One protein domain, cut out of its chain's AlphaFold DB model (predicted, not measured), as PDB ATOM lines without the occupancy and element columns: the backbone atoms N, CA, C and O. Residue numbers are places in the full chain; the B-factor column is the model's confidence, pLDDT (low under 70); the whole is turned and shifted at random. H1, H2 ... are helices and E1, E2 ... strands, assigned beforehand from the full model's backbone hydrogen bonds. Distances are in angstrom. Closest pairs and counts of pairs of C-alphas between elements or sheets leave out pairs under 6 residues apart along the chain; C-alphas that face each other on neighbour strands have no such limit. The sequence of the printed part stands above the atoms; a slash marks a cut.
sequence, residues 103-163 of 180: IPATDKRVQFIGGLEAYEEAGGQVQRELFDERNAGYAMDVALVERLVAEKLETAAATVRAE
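This is residues 103 to 163 of the 180 residues of the protein "R.meliloti pRmeGR4a plasmid DNA" of Rhizobium meliloti (UniProt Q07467). Two short helices, H1 and H2, form the middle, between a small hairpin of strands, E1 and E2, and a long helix, H3, whose far end sticks out at residues 154 to 162. The 61 printed residues, with three named helices and two antiparallel strands in the order H1 H2 E1 E2 H3, are mostly helix and loose, with a radius of gyration of the C-alphas of 13.1 A and spans of 48 by 19 by 15 A.

H1 is residues 108 to 113, from C-alpha 108 at (-1.555, -21.705, -7.125); H2 is 116 to 121, E1 126 to 128 and E2 137 to 139. H3, residues 142 to 162, is 30.5 A long and ends at (17.109, -34.017, 6.963).

H1 touches residues 145 to 152 of H3, closest at C-alphas 113 and 149, 5.8 A, at a steep tilt of 64 degrees. In hairpin E1 and E2, N 127 and O 138 are 2.9 A apart. In each helix every O i to N i+4 pair is within hydrogen-bond range.

The printed part has no cut and no long link; pLDDT is under 70 at residues 129 to 136.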
ATOM      1  N   ILE A 103      -5.139 -11.377  -5.522       82.00
ATOM      2  CA  ILE A 103      -4.784 -12.779  -5.739       82.00
ATOM      3  C   ILE A 103      -6.032 -13.642  -5.512       82.00
ATOM      4  O   ILE A 103      -6.484 -13.752  -4.370       82.00
ATOM      5  N   PRO A 104      -6.615 -14.272  -6.548       85.50
ATOM      6  CA  PRO A 104      -7.818 -15.078  -6.375       85.50
ATOM      7  C   PRO A 104      -7.533 -16.324  -5.527       85.50
ATOM      8  O   PRO A 104      -6.425 -16.860  -5.544       85.50
ATOM      9  N   ALA A 105      -8.560 -16.863  -4.867       86.81
ATOM     10  CA  ALA A 105      -8.482 -18.136  -4.136       86.81
ATOM     11  C   ALA A 105      -7.920 -19.305  -4.977       86.81
ATOM     12  O   ALA A 105      -7.364 -20.264  -4.445       86.81
ATOM     13  N   THR A 106      -8.090 -19.235  -6.299       84.81
ATOM     14  CA  THR A 106      -7.617 -20.226  -7.274       84.81
ATOM     15  C   THR A 106      -6.157 -20.037  -7.693       84.81
ATOM     16  O   THR A 106      -5.636 -20.878  -8.429       84.81
ATOM     17  N   ASP A 107      -5.476 -18.975  -7.249       87.81
ATOM     18  CA  ASP A 107      -4.042 -18.802  -7.479       87.81
ATOM     19  C   ASP A 107      -3.277 -19.961  -6.825       87.81
ATOM     20  O   ASP A 107      -3.505 -20.327  -5.667       87.81
ATOM     21  N   LYS A 108      -2.340 -20.548  -7.574       88.62
ATOM     22  CA  LYS A 108      -1.555 -21.705  -7.125       88.62
ATOM     23  C   LYS A 108      -0.770 -21.420  -5.850       88.62
ATOM     24  O   LYS A 108      -0.559 -22.343  -5.074       88.62
ATOM     25  N   ARG A 109      -0.340 -20.175  -5.626       90.25
ATOM     26  CA  ARG A 109       0.342 -19.751  -4.396       90.25
ATOM     27  C   ARG A 109      -0.601 -19.827  -3.201       90.25
ATOM     28  O   ARG A 109      -0.227 -20.400  -2.186       90.25
ATOM     29  N   VAL A 110      -1.835 -19.340  -3.354       91.25
ATOM     30  CA  VAL A 110      -2.876 -19.409  -2.315       91.25
ATOM     31  C   VAL A 110      -3.244 -20.863  -2.024       91.25
ATOM     32  O   VAL A 110      -3.246 -21.284  -0.871       91.25
ATOM     33  N   GLN A 111      -3.465 -21.677  -3.057       91.75
ATOM     34  CA  GLN A 111      -3.706 -23.114  -2.882       91.75
ATOM     35  C   GLN A 111      -2.523 -23.813  -2.202       91.75
ATOM     36  O   GLN A 111      -2.720 -24.656  -1.327       91.75
ATOM     37  N   PHE A 112      -1.293 -23.441  -2.568       91.06
ATOM     38  CA  PHE A 112      -0.085 -24.017  -1.997       91.06
ATOM     39  C   PHE A 112       0.038 -23.726  -0.505       91.06
ATOM     40  O   PHE A 112       0.352 -24.651   0.235       91.06
ATOM     41  N   ILE A 113      -0.247 -22.506  -0.032       93.56
ATOM     42  CA  ILE A 113      -0.145 -22.170   1.401       93.56
ATOM     43  C   ILE A 113      -1.243 -22.817   2.257       93.56
ATOM     44  O   ILE A 113      -1.022 -23.020   3.445       93.56
ATOM     45  N   GLY A 114      -2.336 -23.290   1.650       90.56
ATOM     46  CA  GLY A 114      -3.453 -23.941   2.352       90.56
ATOM     47  C   GLY A 114      -4.816 -23.299   2.088       90.56
ATOM     48  O   GLY A 114      -5.784 -23.638   2.754       90.56
ATOM     49  N   GLY A 115      -4.907 -22.393   1.114       91.81
ATOM     50  CA  GLY A 115      -6.117 -21.640   0.797       91.81
ATOM     51  C   GLY A 115      -6.165 -20.278   1.487       91.81
ATOM     52  O   GLY A 115      -5.222 -19.859   2.157       91.81
ATOM     53  N   LEU A 116      -7.286 -19.574   1.301       91.25
ATOM     54  CA  LEU A 116      -7.511 -18.262   1.917       91.25
ATOM     55  C   LEU A 116      -7.611 -18.333   3.444       91.25
ATOM     56  O   LEU A 116      -7.243 -17.368   4.096       91.25
ATOM     57  N   GLU A 117      -8.037 -19.468   4.001       90.06
ATOM     58  CA  GLU A 117      -8.107 -19.685   5.452       90.06
ATOM     59  C   GLU A 117      -6.723 -19.548   6.104       90.06
ATOM     60  O   GLU A 117      -6.543 -18.724   6.992       90.06
ATOM     61  N   ALA A 118      -5.707 -20.241   5.575       92.31
ATOM     62  CA  ALA A 118      -4.328 -20.127   6.060       92.31
ATOM     63  C   ALA A 118      -3.756 -18.703   5.906       92.31
ATOM     64  O   ALA A 118      -2.930 -18.255   6.700       92.31
ATOM     65  N   TYR A 119      -4.190 -17.978   4.873       93.19
ATOM     66  CA  TYR A 119      -3.813 -16.583   4.669       93.19
ATOM     67  C   TYR A 119      -4.494 -15.643   5.683       93.19
ATOM     68  O   TYR A 119      -3.841 -14.738   6.200       93.19
ATOM     69  N   GLU A 120      -5.765 -15.874   6.028       92.62
ATOM     70  CA  GLU A 120      -6.483 -15.126   7.073       92.62
ATOM     71  C   GLU A 120      -5.913 -15.391   8.468       92.62
ATOM     72  O   GLU A 120      -5.717 -14.450   9.234       92.62
ATOM     73  N   GLU A 121      -5.581 -16.645   8.785       93.88
ATOM     74  CA  GLU A 121      -4.913 -17.018  10.042       93.88
ATOM     75  C   GLU A 121      -3.563 -16.306  10.210       93.88
ATOM     76  O   GLU A 121      -3.177 -15.939  11.320       93.88
ATOM     77  N   ALA A 122      -2.868 -16.044   9.101       91.88
ATOM     78  CA  ALA A 122      -1.637 -15.263   9.071       91.88
ATOM     79  C   ALA A 122      -1.857 -13.736   9.154       91.88
ATOM     80  O   ALA A 122      -0.895 -12.973   9.029       91.88
ATOM     81  N   GLY A 123      -3.100 -13.286   9.364       90.44
ATOM     82  CA  GLY A 123      -3.489 -11.879   9.483       90.44
ATOM     83  C   GLY A 123      -3.848 -11.201   8.159       90.44
ATOM     84  O   GLY A 123      -3.985  -9.979   8.118       90.44
ATOM     85  N   GLY A 124      -3.981 -11.964   7.072       89.62
ATOM     86  CA  GLY A 124      -4.283 -11.440   5.748       89.62
ATOM     87  C   GLY A 124      -5.741 -11.022   5.576       89.62
ATOM     88  O   GLY A 124      -6.664 -11.716   5.993       89.62
ATOM     89  N   GLN A 125      -5.963  -9.895   4.899       87.00
ATOM     90  CA  GLN A 125      -7.310  -9.435   4.554       87.00
ATOM     91  C   GLN A 125      -7.819 -10.113   3.283       87.00
ATOM     92  O   GLN A 125      -7.132 -10.103   2.252       87.00
ATOM     93  N   VAL A 126      -9.022 -10.690   3.360       86.88
ATOM     94  CA  VAL A 126      -9.700 -11.340   2.235       86.88
ATOM     95  C   VAL A 126     -10.919 -10.537   1.816       86.88
ATOM     96  O   VAL A 126     -11.865 -10.348   2.583       86.88
ATOM     97  N   GLN A 127     -10.938 -10.155   0.545       81.00
ATOM     98  CA  GLN A 127     -12.106  -9.567  -0.085       81.00
ATOM     99  C   GLN A 127     -13.010 -10.681  -0.614       81.00
ATOM    100  O   GLN A 127     -12.613 -11.439  -1.496       81.00
ATOM    101  N   ARG A 128     -14.232 -10.786  -0.086       80.69
ATOM    102  CA  ARG A 128     -15.251 -11.736  -0.566       80.69
ATOM    103  C   ARG A 128     -16.330 -10.996  -1.338       80.69
ATOM    104  O   ARG A 128     -16.862  -9.993  -0.851       80.69
ATOM    105  N   GLU A 129     -16.672 -11.493  -2.523       68.25
ATOM    106  CA  GLU A 129     -17.811 -10.962  -3.264       68.25
ATOM    107  C   GLU A 129     -19.119 -11.365  -2.565       68.25
ATOM    108  O   GLU A 129     -19.358 -12.533  -2.273       68.25
ATOM    109  N   LEU A 130     -19.980 -10.380  -2.286       58.91
ATOM    110  CA  LEU A 130     -21.201 -10.556  -1.487       58.91
ATOM    111  C   LEU A 130     -22.261 -11.458  -2.159       58.91
ATOM    112  O   LEU A 130     -23.242 -11.828  -1.519       58.91
ATOM    113  N   PHE A 131     -22.095 -11.762  -3.449       55.38
ATOM    114  CA  PHE A 131     -23.065 -12.485  -4.276       55.38
ATOM    115  C   PHE A 131     -22.487 -13.733  -4.952       55.38
ATOM    116  O   PHE A 131     -23.183 -14.335  -5.768       55.38
ATOM    117  N   ASP A 132     -21.248 -14.123  -4.644       55.75
ATOM    118  CA  ASP A 132     -20.672 -15.334  -5.224       55.75
ATOM    119  C   ASP A 132     -20.866 -16.546  -4.301       55.75
ATOM    120  O   ASP A 132     -20.278 -16.648  -3.224       55.75
ATOM    121  N   GLU A 133     -21.684 -17.500  -4.750       46.44
ATOM    122  CA  GLU A 133     -21.931 -18.777  -4.067       46.44
ATOM    123  C   GLU A 133     -20.708 -19.712  -4.097       46.44
ATOM    124  O   GLU A 133     -20.650 -20.687  -3.349       46.44
ATOM    125  N   ARG A 134     -19.707 -19.431  -4.945       57.59
ATOM    126  CA  ARG A 134     -18.501 -20.264  -5.095       57.59
ATOM    127  C   ARG A 134     -17.403 -19.956  -4.088       57.59
ATOM    128  O   ARG A 134     -16.346 -20.583  -4.155       57.59
ATOM    129  N   ASN A 135     -17.633 -19.023  -3.162       52.66
ATOM    130  CA  ASN A 135     -16.623 -18.599  -2.195       52.66
ATOM    131  C   ASN A 135     -15.348 -18.068  -2.897       52.66
ATOM    132  O   ASN A 135     -14.228 -18.308  -2.436       52.66
ATOM    133  N   ALA A 136     -15.492 -17.362  -4.032       65.31
ATOM    134  CA  ALA A 136     -14.367 -16.695  -4.684       65.31
ATOM    135  C   ALA A 136     -13.971 -15.459  -3.867       65.31
ATOM    136  O   ALA A 136     -14.504 -14.360  -4.012       65.31
ATOM    137  N   GLY A 137     -13.061 -15.680  -2.925       80.12
ATOM    138  CA  GLY A 137     -12.361 -14.613  -2.233       80.12
ATOM    139  C   GLY A 137     -11.080 -14.229  -2.966       80.12
ATOM    140  O   GLY A 137     -10.526 -15.006  -3.752       80.12
ATOM    141  N   TYR A 138     -10.586 -13.043  -2.649       85.75
ATOM    142  CA  TYR A 138      -9.306 -12.543  -3.112       85.75
ATOM    143  C   TYR A 138      -8.438 -12.176  -1.912       85.75
ATOM    144  O   TYR A 138      -8.880 -11.444  -1.026       85.75
ATOM    145  N   ALA A 139      -7.207 -12.678  -1.885       87.25
ATOM    146  CA  ALA A 139      -6.182 -12.188  -0.979       87.25
ATOM    147  C   ALA A 139      -5.720 -10.805  -1.455       87.25
ATOM    148  O   ALA A 139      -5.428 -10.603  -2.638       87.25
ATOM    149  N   MET A 140      -5.690  -9.856  -0.522       84.38
ATOM    150  CA  MET A 140      -5.409  -8.449  -0.809       84.38
ATOM    151  C   MET A 140      -3.928  -8.073  -0.654       84.38
ATOM    152  O   MET A 140      -3.514  -7.045  -1.178       84.38
ATOM    153  N   ASP A 141      -3.124  -8.899   0.022       84.88
ATOM    154  CA  ASP A 141      -1.704  -8.647   0.275       84.88
ATOM    155  C   ASP A 141      -0.819  -9.679  -0.442       84.88
ATOM    156  O   ASP A 141      -0.671 -10.832  -0.021       84.88
ATOM    157  N   VAL A 142      -0.208  -9.238  -1.545       84.00
ATOM    158  CA  VAL A 142       0.719 -10.045  -2.349       84.00
ATOM    159  C   VAL A 142       1.972 -10.416  -1.557       84.00
ATOM    160  O   VAL A 142       2.417 -11.561  -1.629       84.00
ATOM    161  N   ALA A 143       2.523  -9.479  -0.783       81.31
ATOM    162  CA  ALA A 143       3.756  -9.694  -0.032       81.31
ATOM    163  C   ALA A 143       3.546 -10.728   1.081       81.31
ATOM    164  O   ALA A 143       4.409 -11.576   1.322       81.31
ATOM    165  N   LEU A 144       2.375 -10.713   1.720       88.69
ATOM    166  CA  LEU A 144       1.988 -11.735   2.685       88.69
ATOM    167  C   LEU A 144       1.864 -13.115   2.031       88.69
ATOM    168  O   LEU A 144       2.401 -14.087   2.565       88.69
ATOM    169  N   VAL A 145       1.217 -13.215   0.864       89.19
ATOM    170  CA  VAL A 145       1.142 -14.485   0.121       89.19
ATOM    171  C   VAL A 145       2.543 -14.995  -0.229       89.19
ATOM    172  O   VAL A 145       2.838 -16.168  -0.007       89.19
ATOM    173  N   GLU A 146       3.429 -14.135  -0.728       87.38
ATOM    174  CA  GLU A 146       4.807 -14.510  -1.072       87.38
ATOM    175  C   GLU A 146       5.612 -14.976   0.145       87.38
ATOM    176  O   GLU A 146       6.304 -15.995   0.070       87.38
ATOM    177  N   ARG A 147       5.471 -14.291   1.285       90.69
ATOM    178  CA  ARG A 147       6.109 -14.684   2.544       90.69
ATOM    179  C   ARG A 147       5.653 -16.071   3.003       90.69
ATOM    180  O   ARG A 147       6.495 -16.914   3.298       90.69
ATOM    181  N   LEU A 148       4.345 -16.336   3.005       93.31
ATOM    182  CA  LEU A 148       3.792 -17.635   3.412       93.31
ATOM    183  C   LEU A 148       4.223 -18.770   2.472       93.31
ATOM    184  O   LEU A 148       4.512 -19.881   2.919       93.31
ATOM    185  N   VAL A 149       4.314 -18.498   1.165       92.69
ATOM    186  CA  VAL A 149       4.860 -19.457   0.193       92.69
ATOM    187  C   VAL A 149       6.320 -19.771   0.516       92.69
ATOM    188  O   VAL A 149       6.692 -20.946   0.539       92.69
ATOM    189  N   ALA A 150       7.140 -18.751   0.783       87.25
ATOM    190  CA  ALA A 150       8.549 -18.926   1.116       87.25
ATOM    191  C   ALA A 150       8.741 -19.734   2.412       87.25
ATOM    192  O   ALA A 150       9.518 -20.687   2.428       87.25
ATOM    193  N   GLU A 151       7.983 -19.425   3.466       91.12
ATOM    194  CA  GLU A 151       8.015 -20.150   4.745       91.12
ATOM    195  C   GLU A 151       7.637 -21.632   4.578       91.12
ATOM    196  O   GLU A 151       8.308 -22.531   5.105       91.12
ATOM    197  N   LYS A 152       6.596 -21.918   3.787       91.81
ATOM    198  CA  LYS A 152       6.162 -23.294   3.513       91.81
ATOM    199  C   LYS A 152       7.169 -24.066   2.658       91.81
ATOM    200  O   LYS A 152       7.416 -25.245   2.921       91.81
ATOM    201  N   LEU A 153       7.776 -23.414   1.663       88.81
ATOM    202  CA  LEU A 153       8.852 -23.999   0.860       88.81
ATOM    203  C   LEU A 153      10.083 -24.320   1.710       88.81
ATOM    204  O   LEU A 153      10.661 -25.392   1.544       88.81
ATOM    205  N   GLU A 154      10.470 -23.436   2.627       86.75
ATOM    206  CA  GLU A 154      11.626 -23.665   3.494       86.75
ATOM    207  C   GLU A 154      11.379 -24.812   4.478       86.75
ATOM    208  O   GLU A 154      12.252 -25.655   4.679       86.75
ATOM    209  N   THR A 155      10.159 -24.925   5.005       87.31
ATOM    210  CA  THR A 155       9.754 -26.071   5.834       87.31
ATOM    211  C   THR A 155       9.878 -27.390   5.063       87.31
ATOM    212  O   THR A 155      10.439 -28.361   5.569       87.31
ATOM    213  N   ALA A 156       9.407 -27.431   3.812       84.38
ATOM    214  CA  ALA A 156       9.546 -28.613   2.962       84.38
ATOM    215  C   ALA A 156      11.019 -28.917   2.632       84.38
ATOM    216  O   ALA A 156      11.445 -30.070   2.701       84.38
ATOM    217  N   ALA A 157      11.814 -27.889   2.325       81.69
ATOM    218  CA  ALA A 157      13.239 -28.028   2.044       81.69
ATOM    219  C   ALA A 157      14.016 -28.558   3.259       81.69
ATOM    220  O   ALA A 157      14.889 -29.408   3.097       81.69
ATOM    221  N   ALA A 158      13.687 -28.114   4.475       82.50
ATOM    222  CA  ALA A 158      14.293 -28.613   5.708       82.50
ATOM    223  C   ALA A 158      14.055 -30.120   5.904       82.50
ATOM    224  O   ALA A 158      14.999 -30.838   6.238       82.50
ATOM    225  N   THR A 159      12.845 -30.614   5.617       79.88
ATOM    226  CA  THR A 159      12.528 -32.053   5.643       79.88
ATOM    227  C   THR A 159      13.403 -32.833   4.669       79.88
ATOM    228  O   THR A 159      14.043 -33.806   5.057       79.88
ATOM    229  N   VAL A 160      13.518 -32.358   3.425       79.44
ATOM    230  CA  VAL A 160      14.367 -33.006   2.415       79.44
ATOM    231  C   VAL A 160      15.841 -32.955   2.831       79.44
ATOM    232  O   VAL A 160      16.547 -33.948   2.724       79.44
ATOM    233  N   ARG A 161      16.347 -31.850   3.386       77.88
ATOM    234  CA  ARG A 161      17.740 -31.801   3.881       77.88
ATOM    235  C   ARG A 161      17.990 -32.815   5.002       77.88
ATOM    236  O   ARG A 161      19.061 -33.420   5.034       77.88
ATOM    237  N   ALA A 162      17.011 -33.038   5.880       78.62
ATOM    238  CA  ALA A 162      17.109 -34.017   6.963       78.62
ATOM    239  C   ALA A 162      17.213 -35.472   6.463       78.62
ATOM    240  O   ALA A 162      17.793 -36.311   7.145       78.62
ATOM    241  N   GLU A 163      16.736 -35.764   5.250       79.19
ATOM    242  CA  GLU A 163      16.890 -37.072   4.597       79.19
ATOM    243  C   GLU A 163      18.309 -37.312   4.029       79.19
ATOM    244  O   GLU A 163      18.595 -38.388   3.504       79.19
TER     245      GLU A 163